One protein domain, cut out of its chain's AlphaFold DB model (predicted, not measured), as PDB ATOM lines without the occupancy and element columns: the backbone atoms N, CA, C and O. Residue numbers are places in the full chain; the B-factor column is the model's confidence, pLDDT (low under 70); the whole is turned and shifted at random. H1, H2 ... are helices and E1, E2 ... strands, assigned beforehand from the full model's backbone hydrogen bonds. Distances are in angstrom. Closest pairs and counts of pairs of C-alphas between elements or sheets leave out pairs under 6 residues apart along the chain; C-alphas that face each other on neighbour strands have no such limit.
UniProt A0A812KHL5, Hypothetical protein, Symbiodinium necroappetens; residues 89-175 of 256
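AT A GLANCE: This is residues 89 to 175 of the 256 residues of the protein "Hypothetical protein" of Symbiodinium necroappetens (UniProt A0A812KHL5). With little regular structure, the domain is mostly loops round two small sheets, the meander E3 - E4 - E5, each strand the antiparallel neighbour of the one before, and the hairpin E1 - E2. Residues 89 to 106, with no named element, run in from Ser 89 at one end of the long axis to E1, their C-alphas 7 to 30 A from the mean of all C-alphas. Of 87 printed residues, 22 are in named elements, mostly strand, ordered E1 E2 H1 E3 E4 E5. It is compact, radius of gyration of the C-alphas 13.4 A, spanning 50 by 28 by 22 A.

IN THESE COORDINATES: E3 is residues 128 to 131, E4 134 to 136, E5 149 to 151, ending at C-alpha 151 (-38.001, -36.906, -76.249). E1, residues 107 to 110, begins at C-alpha 107 (-28.497, -26.466, -65.247); E2 is 113 to 116, 10.3 A; H1 is 118 to 121.

HOW THE PARTS SIT: Within hydrogen-bond range are N 136 and O 128 of E4 and E3, 2.7 A, N 150 and O 135 of E5 and E4, 2.8 A, and N 108 and O 115 of E1 and E2, 2.7 A. H1, too short for an O i to N i+4 pair, only grazes the larger sheet. E2 and E4 are apart.

THE WHOLE: The printed part has no cut. The E4 to E5 link is long, 12 residues. Residues 89 to 90 have pLDDT under 70.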
ATOM      1  N   SER A  89     -17.793 -28.333 -41.278       59.66
ATOM      2  CA  SER A  89     -18.920 -27.429 -41.485       59.66
ATOM      3  C   SER A  89     -19.396 -27.557 -42.923       59.66
ATOM      4  O   SER A  89     -18.614 -27.925 -43.798       59.66
ATOM      5  N   ALA A  90     -20.666 -27.247 -43.165       66.69
ATOM      6  CA  ALA A  90     -21.202 -27.139 -44.511       66.69
ATOM      7  C   ALA A  90     -20.355 -26.130 -45.308       66.69
ATOM      8  O   ALA A  90     -20.262 -24.954 -44.953       66.69
ATOM      9  N   ILE A  91     -19.651 -26.609 -46.333       79.06
ATOM     10  CA  ILE A  91     -18.816 -25.764 -47.188       79.06
ATOM     11  C   ILE A  91     -19.690 -25.347 -48.363       79.06
ATOM     12  O   ILE A  91     -20.237 -26.210 -49.048       79.06
ATOM     13  N   ALA A  92     -19.830 -24.043 -48.599       78.94
ATOM     14  CA  ALA A  92     -20.517 -23.550 -49.787       78.94
ATOM     15  C   ALA A  92     -19.838 -24.110 -51.055       78.94
ATOM     16  O   ALA A  92     -18.601 -24.130 -51.121       78.94
ATOM     17  N   PRO A  93     -20.609 -24.596 -52.041       80.81
ATOM     18  CA  PRO A  93     -20.053 -25.058 -53.301       80.81
ATOM     19  C   PRO A  93     -19.409 -23.892 -54.056       80.81
ATOM     20  O   PRO A  93     -19.640 -22.714 -53.779       80.81
ATOM     21  N   LYS A  94     -18.561 -24.225 -55.027       75.94
ATOM     22  CA  LYS A  94     -17.984 -23.235 -55.933       75.94
ATOM     23  C   LYS A  94     -18.985 -22.974 -57.064       75.94
ATOM     24  O   LYS A  94     -18.851 -23.589 -58.114       75.94
ATOM     25  N   ALA A  95     -19.956 -22.103 -56.817       77.00
ATOM     26  CA  ALA A  95     -20.910 -21.624 -57.816       77.00
ATOM     27  C   ALA A  95     -20.506 -20.243 -58.355       77.00
ATOM     28  O   ALA A  95     -19.849 -19.468 -57.643       77.00
ATOM     29  N   ASP A  96     -20.869 -19.937 -59.605       78.44
ATOM     30  CA  ASP A  96     -20.860 -18.556 -60.087       78.44
ATOM     31  C   ASP A  96     -22.102 -17.839 -59.545       78.44
ATOM     32  O   ASP A  96     -23.225 -18.287 -59.725       78.44
ATOM     33  N   LEU A  97     -21.882 -16.742 -58.823       80.31
ATOM     34  CA  LEU A  97     -22.950 -15.948 -58.211       80.31
ATOM     35  C   LEU A  97     -23.264 -14.678 -59.020       80.31
ATOM     36  O   LEU A  97     -23.902 -13.775 -58.474       80.31
ATOM     37  N   ASN A  98     -22.710 -14.531 -60.237       80.56
ATOM     38  CA  ASN A  98     -22.928 -13.347 -61.087       80.56
ATOM     39  C   ASN A  98     -23.171 -13.656 -62.592       80.56
ATOM     40  O   ASN A  98     -22.907 -12.789 -63.434       80.56
ATOM     41  N   ASP A  99     -23.641 -14.852 -62.953       78.19
ATOM     42  CA  ASP A  99     -23.962 -15.276 -64.322       78.19
ATOM     43  C   ASP A  99     -25.440 -15.069 -64.745       78.19
ATOM     44  O   ASP A  99     -25.776 -15.222 -65.925       78.19
ATOM     45  N   GLY A 100     -26.321 -14.653 -63.830       81.94
ATOM     46  CA  GLY A 100     -27.757 -14.492 -64.084       81.94
ATOM     47  C   GLY A 100     -28.563 -15.802 -64.047       81.94
ATOM     48  O   GLY A 100     -29.744 -15.783 -64.428       81.94
ATOM     49  N   ASN A 101     -27.959 -16.933 -63.656       81.25
ATOM     50  CA  ASN A 101     -28.590 -18.248 -63.593       81.25
ATOM     51  C   ASN A 101     -28.884 -18.654 -62.133       81.25
ATOM     52  O   ASN A 101     -27.979 -18.933 -61.358       81.25
ATOM     53  N   PRO A 102     -30.162 -18.795 -61.732       88.50
ATOM     54  CA  PRO A 102     -30.525 -19.211 -60.372       88.50
ATOM     55  C   PRO A 102     -30.424 -20.735 -60.143       88.50
ATOM     56  O   PRO A 102     -31.075 -21.277 -59.244       88.50
ATOM     57  N   CYS A 103     -29.718 -21.422 -61.033       91.38
ATOM     58  CA  CYS A 103     -29.480 -22.859 -61.065       91.38
ATOM     59  C   CYS A 103     -27.977 -23.081 -61.275       91.38
ATOM     60  O   CYS A 103     -27.276 -22.151 -61.670       91.38
ATOM     61  N   ASN A 104     -27.494 -24.309 -61.092       90.00
ATOM     62  CA  ASN A 104     -26.076 -24.613 -61.284       90.00
ATOM     63  C   ASN A 104     -25.576 -24.329 -62.715       90.00
ATOM     64  O   ASN A 104     -26.347 -24.280 -63.677       90.00
ATOM     65  N   ASP A 105     -24.252 -24.245 -62.878       89.81
ATOM     66  CA  ASP A 105     -23.587 -24.009 -64.169       89.81
ATOM     67  C   ASP A 105     -23.967 -25.031 -65.261       89.81
ATOM     68  O   ASP A 105     -23.916 -24.720 -66.456       89.81
ATOM     69  N   ASP A 106     -24.342 -26.256 -64.886       92.81
ATOM     70  CA  ASP A 106     -24.784 -27.319 -65.794       92.81
ATOM     71  C   ASP A 106     -26.315 -27.454 -65.893       92.81
ATOM     72  O   ASP A 106     -26.834 -28.366 -66.548       92.81
ATOM     73  N   GLU A 107     -27.042 -26.492 -65.326       94.94
ATOM     74  CA  GLU A 107     -28.497 -26.466 -65.247       94.94
ATOM     75  C   GLU A 107     -29.122 -25.229 -65.901       94.94
ATOM     76  O   GLU A 107     -28.524 -24.162 -66.026       94.94
ATOM     77  N   GLU A 108     -30.363 -25.379 -66.343       94.75
ATOM     78  CA  GLU A 108     -31.229 -24.330 -66.855       94.75
ATOM     79  C   GLU A 108     -32.527 -24.276 -66.055       94.75
ATOM     80  O   GLU A 108     -33.059 -25.288 -65.588       94.75
ATOM     81  N   LYS A 109     -33.081 -23.071 -65.944       95.44
ATOM     82  CA  LYS A 109     -34.390 -22.864 -65.340       95.44
ATOM     83  C   LYS A 109     -35.498 -23.147 -66.353       95.44
ATOM     84  O   LYS A 109     -35.617 -22.441 -67.354       95.44
ATOM     85  N   PHE A 110     -36.391 -24.075 -66.028       95.94
ATOM     86  CA  PHE A 110     -37.605 -24.345 -66.799       95.94
ATOM     87  C   PHE A 110     -38.795 -24.542 -65.855       95.94
ATOM     88  O   PHE A 110     -38.676 -25.207 -64.831       95.94
ATOM     89  N   GLU A 111     -39.914 -23.868 -66.134       94.44
ATOM     90  CA  GLU A 111     -41.130 -23.868 -65.293       94.44
ATOM     91  C   GLU A 111     -40.902 -23.599 -63.787       94.44
ATOM     92  O   GLU A 111     -41.704 -23.957 -62.933       94.44
ATOM     93  N   GLY A 112     -39.824 -22.882 -63.448       92.94
ATOM     94  CA  GLY A 112     -39.523 -22.461 -62.076       92.94
ATOM     95  C   GLY A 112     -38.588 -23.384 -61.293       92.94
ATOM     96  O   GLY A 112     -38.209 -23.016 -60.180       92.94
ATOM     97  N   ILE A 113     -38.168 -24.500 -61.882       95.12
ATOM     98  CA  ILE A 113     -37.221 -25.462 -61.305       95.12
ATOM     99  C   ILE A 113     -35.979 -25.610 -62.197       95.12
ATOM    100  O   ILE A 113     -35.956 -25.130 -63.334       95.12
ATOM    101  N   CYS A 114     -34.935 -26.217 -61.646       96.06
ATOM    102  CA  CYS A 114     -33.640 -26.422 -62.273       96.06
ATOM    103  C   CYS A 114     -33.574 -27.816 -62.893       96.06
ATOM    104  O   CYS A 114     -33.818 -28.825 -62.227       96.06
ATOM    105  N   TYR A 115     -33.267 -27.839 -64.184       96.69
ATOM    106  CA  TYR A 115     -33.058 -29.031 -64.991       96.69
ATOM    107  C   TYR A 115     -31.650 -29.012 -65.550       96.69
ATOM    108  O   TYR A 115     -31.118 -27.948 -65.835       96.69
ATOM    109  N   LYS A 116     -31.082 -30.172 -65.855       96.56
ATOM    110  CA  LYS A 116     -29.873 -30.243 -66.669       96.56
ATOM    111  C   LYS A 116     -30.104 -29.585 -68.028       96.56
ATOM    112  O   LYS A 116     -31.139 -29.819 -68.664       96.56
ATOM    113  N   LYS A 117     -29.125 -28.802 -68.488       96.38
ATOM    114  CA  LYS A 117     -29.204 -28.096 -69.776       96.38
ATOM    115  C   LYS A 117     -29.462 -29.074 -70.923       96.38
ATOM    116  O   LYS A 117     -28.731 -30.053 -71.091       96.38
ATOM    117  N   CYS A 118     -30.435 -28.760 -71.772       97.62
ATOM    118  CA  CYS A 118     -30.719 -29.503 -73.000       97.62
ATOM    119  C   CYS A 118     -29.489 -29.622 -73.925       97.62
ATOM    120  O   CYS A 118     -29.270 -30.670 -74.538       97.62
ATOM    121  N   SER A 119     -28.615 -28.608 -73.946       97.12
ATOM    122  CA  SER A 119     -27.335 -28.661 -74.666       97.12
ATOM    123  C   SER A 119     -26.381 -29.738 -74.141       97.12
ATOM    124  O   SER A 119     -25.640 -30.325 -74.921       97.12
ATOM    125  N   ILE A 120     -26.413 -30.039 -72.842       96.44
ATOM    126  CA  ILE A 120     -25.600 -31.100 -72.234       96.44
ATOM    127  C   ILE A 120     -26.259 -32.464 -72.464       96.44
ATOM    128  O   ILE A 120     -25.579 -33.431 -72.784       96.44
ATOM    129  N   LEU A 121     -27.586 -32.548 -72.335       96.69
ATOM    130  CA  LEU A 121     -28.342 -33.795 -72.511       96.69
ATOM    131  C   LEU A 121     -28.323 -34.346 -73.946       96.69
ATOM    132  O   LEU A 121     -28.540 -35.544 -74.145       96.69
ATOM    133  N   THR A 122     -28.113 -33.475 -74.934       96.88
ATOM    134  CA  THR A 122     -28.199 -33.805 -76.368       96.88
ATOM    135  C   THR A 122     -26.907 -33.521 -77.134       96.88
ATOM    136  O   THR A 122     -26.928 -33.402 -78.362       96.88
ATOM    137  N   ASP A 123     -25.786 -33.376 -76.419       96.44
ATOM    138  CA  ASP A 123     -24.467 -33.073 -76.990       96.44
ATOM    139  C   ASP A 123     -24.492 -31.867 -77.960       96.44
ATOM    140  O   ASP A 123     -23.845 -31.849 -79.008       96.44
ATOM    141  N   GLY A 124     -25.288 -30.849 -77.619       95.75
ATOM    142  CA  GLY A 124     -25.417 -29.584 -78.345       95.75
ATOM    143  C   GLY A 124     -26.390 -29.586 -79.528       95.75
ATOM    144  O   GLY A 124     -26.521 -28.559 -80.199       95.75
ATOM    145  N   THR A 125     -27.063 -30.705 -79.813       97.06
ATOM    146  CA  THR A 125     -27.943 -30.826 -80.992       97.06
ATOM    147  C   THR A 125     -29.334 -30.228 -80.780       97.06
ATOM    148  O   THR A 125     -29.895 -29.652 -81.712       97.06
ATOM    149  N   HIS A 126     -29.871 -30.310 -79.562       97.44
ATOM    150  CA  HIS A 126     -31.190 -29.802 -79.195       97.44
ATOM    151  C   HIS A 126     -31.050 -28.910 -77.960       97.44
ATOM    152  O   HIS A 126     -31.137 -29.384 -76.834       97.44
ATOM    153  N   ASN A 127     -30.797 -27.615 -78.151       97.19
ATOM    154  CA  ASN A 127     -30.414 -26.715 -77.054       97.19
ATOM    155  C   ASN A 127     -31.596 -26.064 -76.325       97.19
ATOM    156  O   ASN A 127     -31.378 -25.381 -75.329       97.19
ATOM    157  N   ILE A 128     -32.824 -26.240 -76.815       97.25
ATOM    158  CA  ILE A 128     -34.001 -25.537 -76.295       97.25
ATOM    159  C   ILE A 128     -34.920 -26.516 -75.581       97.25
ATOM    160  O   ILE A 128     -35.461 -27.425 -76.206       97.25
ATOM    161  N   ARG A 129     -35.160 -26.303 -74.290       97.62
ATOM    162  CA  ARG A 129     -36.148 -27.076 -73.537       97.62
ATOM    163  C   ARG A 129     -37.569 -26.617 -73.853       97.62
ATOM    164  O   ARG A 129     -37.874 -25.428 -73.794       97.62
ATOM    165  N   THR A 130     -38.441 -27.569 -74.174       97.00
ATOM    166  CA  THR A 130     -39.862 -27.308 -74.475       97.00
ATOM    167  C   THR A 130     -40.803 -27.910 -73.435       97.00
ATOM    168  O   THR A 130     -41.884 -27.371 -73.223       97.00
ATOM    169  N   THR A 131     -40.397 -28.999 -72.772       96.19
ATOM    170  CA  THR A 131     -41.096 -29.618 -71.632       96.19
ATOM    171  C   THR A 131     -40.076 -30.218 -70.654       96.19
ATOM    172  O   THR A 131     -38.869 -30.206 -70.910       96.19
ATOM    173  N   ALA A 132     -40.544 -30.826 -69.561       96.88
ATOM    174  CA  ALA A 132     -39.700 -31.619 -68.665       96.88
ATOM    175  C   ALA A 132     -38.953 -32.769 -69.381       96.88
ATOM    176  O   ALA A 132     -37.850 -33.129 -68.978       96.88
ATOM    177  N   PHE A 133     -39.507 -33.302 -70.478       97.38
ATOM    178  CA  PHE A 133     -38.998 -34.507 -71.148       97.38
ATOM    179  C   PHE A 133     -38.510 -34.278 -72.582       97.38
ATOM    180  O   PHE A 133     -38.173 -35.252 -73.263       97.38
ATOM    181  N   THR A 134     -38.512 -33.033 -73.070       97.31
ATOM    182  CA  THR A 134     -38.228 -32.729 -74.479       97.31
ATOM    183  C   THR A 134     -37.260 -31.571 -74.668       97.31
ATOM    184  O   THR A 134     -37.406 -30.504 -74.065       97.31
ATOM    185  N   CYS A 135     -36.316 -31.790 -75.581       98.12
ATOM    186  CA  CYS A 135     -35.385 -30.790 -76.084       98.12
ATOM    187  C   CYS A 135     -35.606 -30.607 -77.592       98.12
ATOM    188  O   CYS A 135     -35.928 -31.553 -78.305       98.12
ATOM    189  N   CYS A 136     -35.414 -29.394 -78.090       98.00
ATOM    190  CA  CYS A 136     -35.710 -28.987 -79.454       98.00
ATOM    191  C   CYS A 136     -34.452 -28.528 -80.207       98.00
ATOM    192  O   CYS A 136     -33.643 -27.756 -79.682       98.00
ATOM    193  N   ALA A 137     -34.314 -28.983 -81.456       97.00
ATOM    194  CA  ALA A 137     -33.275 -28.569 -82.395       97.00
ATOM    195  C   ALA A 137     -33.763 -27.358 -83.202       97.00
ATOM    196  O   ALA A 137     -34.249 -27.479 -84.331       97.00
ATOM    197  N   ALA A 138     -33.675 -26.184 -82.586       95.06
ATOM    198  CA  ALA A 138     -33.949 -24.899 -83.216       95.06
ATOM    199  C   ALA A 138     -33.062 -23.807 -82.609       95.06
ATOM    200  O   ALA A 138     -32.456 -23.996 -81.555       95.06
ATOM    201  N   GLU A 139     -33.005 -22.652 -83.272       92.31
ATOM    202  CA  GLU A 139     -32.348 -21.457 -82.728       92.31
ATOM    203  C   GLU A 139     -33.262 -20.677 -81.772       92.31
ATOM    204  O   GLU A 139     -32.776 -19.973 -80.888       92.31
ATOM    205  N   LYS A 140     -34.586 -20.798 -81.941       94.75
ATOM    206  CA  LYS A 140     -35.599 -20.089 -81.151       94.75
ATOM    207  C   LYS A 140     -36.742 -21.012 -80.762       94.75
ATOM    208  O   LYS A 140     -37.068 -21.951 -81.483       94.75
ATOM    209  N   ILE A 141     -37.391 -20.689 -79.644       93.94
ATOM    210  CA  ILE A 141     -38.536 -21.451 -79.129       93.94
ATOM    211  C   ILE A 141     -39.724 -21.440 -80.104       93.94
ATOM    212  O   ILE A 141     -40.454 -22.421 -80.185       93.94
ATOM    213  N   GLU A 142     -39.901 -20.364 -80.879       95.19
ATOM    214  CA  GLU A 142     -40.988 -20.241 -81.863       95.19
ATOM    215  C   GLU A 142     -40.872 -21.250 -83.018       95.19
ATOM    216  O   GLU A 142     -41.881 -21.639 -83.604       95.19
ATOM    217  N   ASP A 143     -39.648 -21.689 -83.323       95.81
ATOM    218  CA  ASP A 143     -39.336 -22.631 -84.403       95.81
ATOM    219  C   ASP A 143     -39.365 -24.097 -83.921       95.81
ATOM    220  O   ASP A 143     -39.091 -25.036 -84.679       95.81
ATOM    221  N   CYS A 144     -39.700 -24.320 -82.648       95.81
ATOM    222  CA  CYS A 144     -39.900 -25.649 -82.094       95.81
ATOM    223  C   CYS A 144     -41.269 -26.199 -82.501       95.81
ATOM    224  O   CYS A 144     -42.310 -25.783 -82.001       95.81
ATOM    225  N   GLY A 145     -41.255 -27.175 -83.408       93.19
ATOM    226  CA  GLY A 145     -42.428 -27.921 -83.855       93.19
ATOM    227  C   GLY A 145     -42.335 -29.398 -83.483       93.19
ATOM    228  O   GLY A 145     -41.452 -29.814 -82.745       93.19
ATOM    229  N   PHE A 146     -43.237 -30.221 -84.023       89.62
ATOM    230  CA  PHE A 146     -43.263 -31.668 -83.751       89.62
ATOM    231  C   PHE A 146     -42.114 -32.455 -84.407       89.62
ATOM    232  O   PHE A 146     -41.822 -33.567 -83.983       89.62
ATOM    233  N   ASN A 147     -41.463 -31.900 -85.435       93.75
ATOM    234  CA  ASN A 147     -40.471 -32.620 -86.247       93.75
ATOM    235  C   ASN A 147     -39.018 -32.438 -85.777       93.75
ATOM    236  O   ASN A 147     -38.127 -33.084 -86.317       93.75
ATOM    237  N   ASN A 148     -38.769 -31.550 -84.814       96.19
ATOM    238  CA  ASN A 148     -37.438 -31.231 -84.289       96.19
ATOM    239  C   ASN A 148     -37.366 -31.370 -82.761       96.19
ATOM    240  O   ASN A 148     -36.554 -30.698 -82.130       96.19
ATOM    241  N   GLN A 149     -38.216 -32.220 -82.175       97.00
ATOM    242  CA  GLN A 149     -38.134 -32.601 -80.764       97.00
ATOM    243  C   GLN A 149     -37.363 -33.910 -80.616       97.00
ATOM    244  O   GLN A 149     -37.651 -34.892 -81.301       97.00
ATOM    245  N   GLU A 150     -36.475 -33.952 -79.636       97.19
ATOM    246  CA  GLU A 150     -36.005 -35.183 -79.025       97.19
ATOM    247  C   GLU A 150     -36.745 -35.363 -77.699       97.19
ATOM    248  O   GLU A 150     -36.881 -34.423 -76.915       97.19
ATOM    249  N   MET A 151     -37.249 -36.572 -77.453       96.19
ATOM    250  CA  MET A 151     -38.001 -36.906 -76.249       96.19
ATOM    251  C   MET A 151     -37.359 -38.101 -75.554       96.19
ATOM    252  O   MET A 151     -37.211 -39.165 -76.160       96.19
ATOM    253  N   LYS A 152     -37.035 -37.946 -74.269       96.75
ATOM    254  CA  LYS A 152     -36.606 -39.050 -73.398       96.75
ATOM    255  C   LYS A 152     -37.406 -39.006 -72.106       96.75
ATOM    256  O   LYS A 152     -37.026 -38.349 -71.141       96.75
ATOM    257  N   MET A 153     -38.541 -39.701 -72.128       94.44
ATOM    258  CA  MET A 153     -39.440 -39.806 -70.984       94.44
ATOM    259  C   MET A 153     -38.953 -40.867 -70.002       94.44
ATOM    260  O   MET A 153     -39.054 -42.062 -70.276       94.44
ATOM    261  N   ALA A 154     -38.488 -40.421 -68.844       93.25
ATOM    262  CA  ALA A 154     -38.317 -41.236 -67.653       93.25
ATOM    263  C   ALA A 154     -38.351 -40.298 -66.440       93.25
ATOM    264  O   ALA A 154     -37.854 -39.185 -66.525       93.25
ATOM    265  N   LEU A 155     -38.995 -40.696 -65.344       92.25
ATOM    266  CA  LEU A 155     -39.084 -39.851 -64.151       92.25
ATOM    267  C   LEU A 155     -37.725 -39.829 -63.451       92.25
ATOM    268  O   LEU A 155     -37.234 -40.900 -63.083       92.25
ATOM    269  N   CYS A 156     -37.160 -38.640 -63.239       92.44
ATOM    270  CA  CYS A 156     -35.817 -38.498 -62.663       92.44
ATOM    271  C   CYS A 156     -34.727 -39.230 -63.468       92.44
ATOM    272  O   CYS A 156     -33.741 -39.704 -62.909       92.44
ATOM    273  N   ASP A 157     -34.933 -39.375 -64.777       92.75
ATOM    274  CA  ASP A 157     -34.007 -39.983 -65.732       92.75
ATOM    275  C   ASP A 157     -34.312 -39.405 -67.135       92.75
ATOM    276  O   ASP A 157     -35.188 -38.552 -67.307       92.75
ATOM    277  N   GLY A 158     -33.577 -39.808 -68.169       94.69
ATOM    278  CA  GLY A 158     -33.747 -39.248 -69.508       94.69
ATOM    279  C   GLY A 158     -33.483 -37.740 -69.521       94.69
ATOM    280  O   GLY A 158     -32.356 -37.312 -69.280       94.69
ATOM    281  N   PHE A 159     -34.503 -36.937 -69.850       97.12
ATOM    282  CA  PHE A 159     -34.407 -35.466 -69.871       97.12
ATOM    283  C   PHE A 159     -34.987 -34.767 -68.634       97.12
ATOM    284  O   PHE A 159     -34.787 -33.557 -68.473       97.12
ATOM    285  N   ASP A 160     -35.647 -35.520 -67.755       96.56
ATOM    286  CA  ASP A 160     -36.218 -35.042 -66.496       96.56
ATOM    287  C   ASP A 160     -35.212 -35.262 -65.366       96.56
ATOM    288  O   ASP A 160     -35.428 -36.047 -64.454       96.56
ATOM    289  N   VAL A 161     -34.051 -34.615 -65.475       96.56
ATOM    290  CA  VAL A 161     -32.933 -34.753 -64.531       96.56
ATOM    291  C   VAL A 161     -32.343 -33.394 -64.186       96.56
ATOM    292  O   VAL A 161     -32.405 -32.464 -64.990       96.56
ATOM    293  N   ALA A 162     -31.753 -33.300 -63.001       96.00
ATOM    294  CA  ALA A 162     -30.894 -32.212 -62.557       96.00
ATOM    295  C   ALA A 162     -29.452 -32.381 -63.075       96.00
ATOM    296  O   ALA A 162     -29.102 -33.395 -63.692       96.00
ATOM    297  N   GLY A 163     -28.630 -31.362 -62.843       93.81
ATOM    298  CA  GLY A 163     -27.199 -31.360 -63.124       93.81
ATOM    299  C   GLY A 163     -26.421 -32.404 -62.314       93.81
ATOM    300  O   GLY A 163     -26.886 -32.926 -61.299       93.81
ATOM    301  N   ASP A 164     -25.204 -32.703 -62.764       91.50
ATOM    302  CA  ASP A 164     -24.295 -33.660 -62.125       91.50
ATOM    303  C   ASP A 164     -23.329 -32.983 -61.127       91.50
ATOM    304  O   ASP A 164     -22.598 -33.684 -60.419       91.50
ATOM    305  N   ILE A 165     -23.287 -31.641 -61.056       87.88
ATOM    306  CA  ILE A 165     -22.364 -30.892 -60.171       87.88
ATOM    307  C   ILE A 165     -22.529 -31.303 -58.702       87.88
ATOM    308  O   ILE A 165     -21.536 -31.505 -57.995       87.88
ATOM    309  N   ASN A 166     -23.767 -31.547 -58.270       85.31
ATOM    310  CA  ASN A 166     -24.090 -32.033 -56.928       85.31
ATOM    311  C   ASN A 166     -23.944 -33.559 -56.782       85.31
ATOM    312  O   ASN A 166     -24.626 -34.194 -55.984       85.31
ATOM    313  N   GLY A 167     -23.032 -34.173 -57.539       76.12
ATOM    314  CA  GLY A 167     -22.473 -35.502 -57.285       76.12
ATOM    315  C   GLY A 167     -23.291 -36.692 -57.783       76.12
ATOM    316  O   GLY A 167     -22.694 -37.721 -58.105       76.12
ATOM    317  N   GLN A 168     -24.613 -36.575 -57.895       80.94
ATOM    318  CA  GLN A 168     -25.459 -37.681 -58.332       80.94
ATOM    319  C   GLN A 168     -25.914 -37.528 -59.783       80.94
ATOM    320  O   GLN A 168     -26.664 -36.622 -60.133       80.94
ATOM    321  N   LYS A 169     -25.530 -38.500 -60.612       83.50
ATOM    322  CA  LYS A 169     -26.060 -38.644 -61.971       83.50
ATOM    323  C   LYS A 169     -27.529 -39.057 -61.911       83.50
ATOM    324  O   LYS A 169     -27.858 -40.038 -61.245       83.50
ATOM    325  N   GLY A 170     -28.384 -38.344 -62.641       85.06
ATOM    326  CA  GLY A 170     -29.817 -38.647 -62.694       85.06
ATOM    327  C   GLY A 170     -30.567 -38.276 -61.413       85.06
ATOM    328  O   GLY A 170     -31.514 -38.950 -61.022       85.06
ATOM    329  N   ALA A 171     -30.127 -37.233 -60.707       92.88
ATOM    330  CA  ALA A 171     -30.947 -36.643 -59.658       92.88
ATOM    331  C   ALA A 171     -32.218 -36.019 -60.266       92.88
ATOM    332  O   ALA A 171     -32.194 -35.539 -61.398       92.88
ATOM    333  N   CYS A 172     -33.332 -36.015 -59.529       95.38
ATOM    334  CA  CYS A 172     -34.545 -35.340 -59.992       95.38
ATOM    335  C   CYS A 172     -34.329 -33.817 -60.068       95.38
ATOM    336  O   CYS A 172     -33.612 -33.278 -59.217       95.38
ATOM    337  N   PRO A 173     -35.021 -33.124 -60.989       96.38
ATOM    338  CA  PRO A 173     -35.101 -31.667 -61.012       96.38
ATOM    339  C   PRO A 173     -35.504 -31.089 -59.653       96.38
ATOM    340  O   PRO A 173     -36.260 -31.707 -58.895       96.38
ATOM    341  N   HIS A 174     -35.017 -29.891 -59.342       95.38
ATOM    342  CA  HIS A 174     -35.177 -29.297 -58.015       95.38
ATOM    343  C   HIS A 174     -35.493 -27.806 -58.047       95.38
ATOM    344  O   HIS A 174     -35.336 -27.122 -59.054       95.38
ATOM    345  N   ASN A 175     -35.942 -27.275 -56.912       94.31
ATOM    346  CA  ASN A 175     -36.098 -25.833 -56.748       94.31
ATOM    347  C   ASN A 175     -34.738 -25.130 -56.809       94.31
ATOM    348  O   ASN A 175     -33.733 -25.709 -56.414       94.31
TER     349      ASN A 175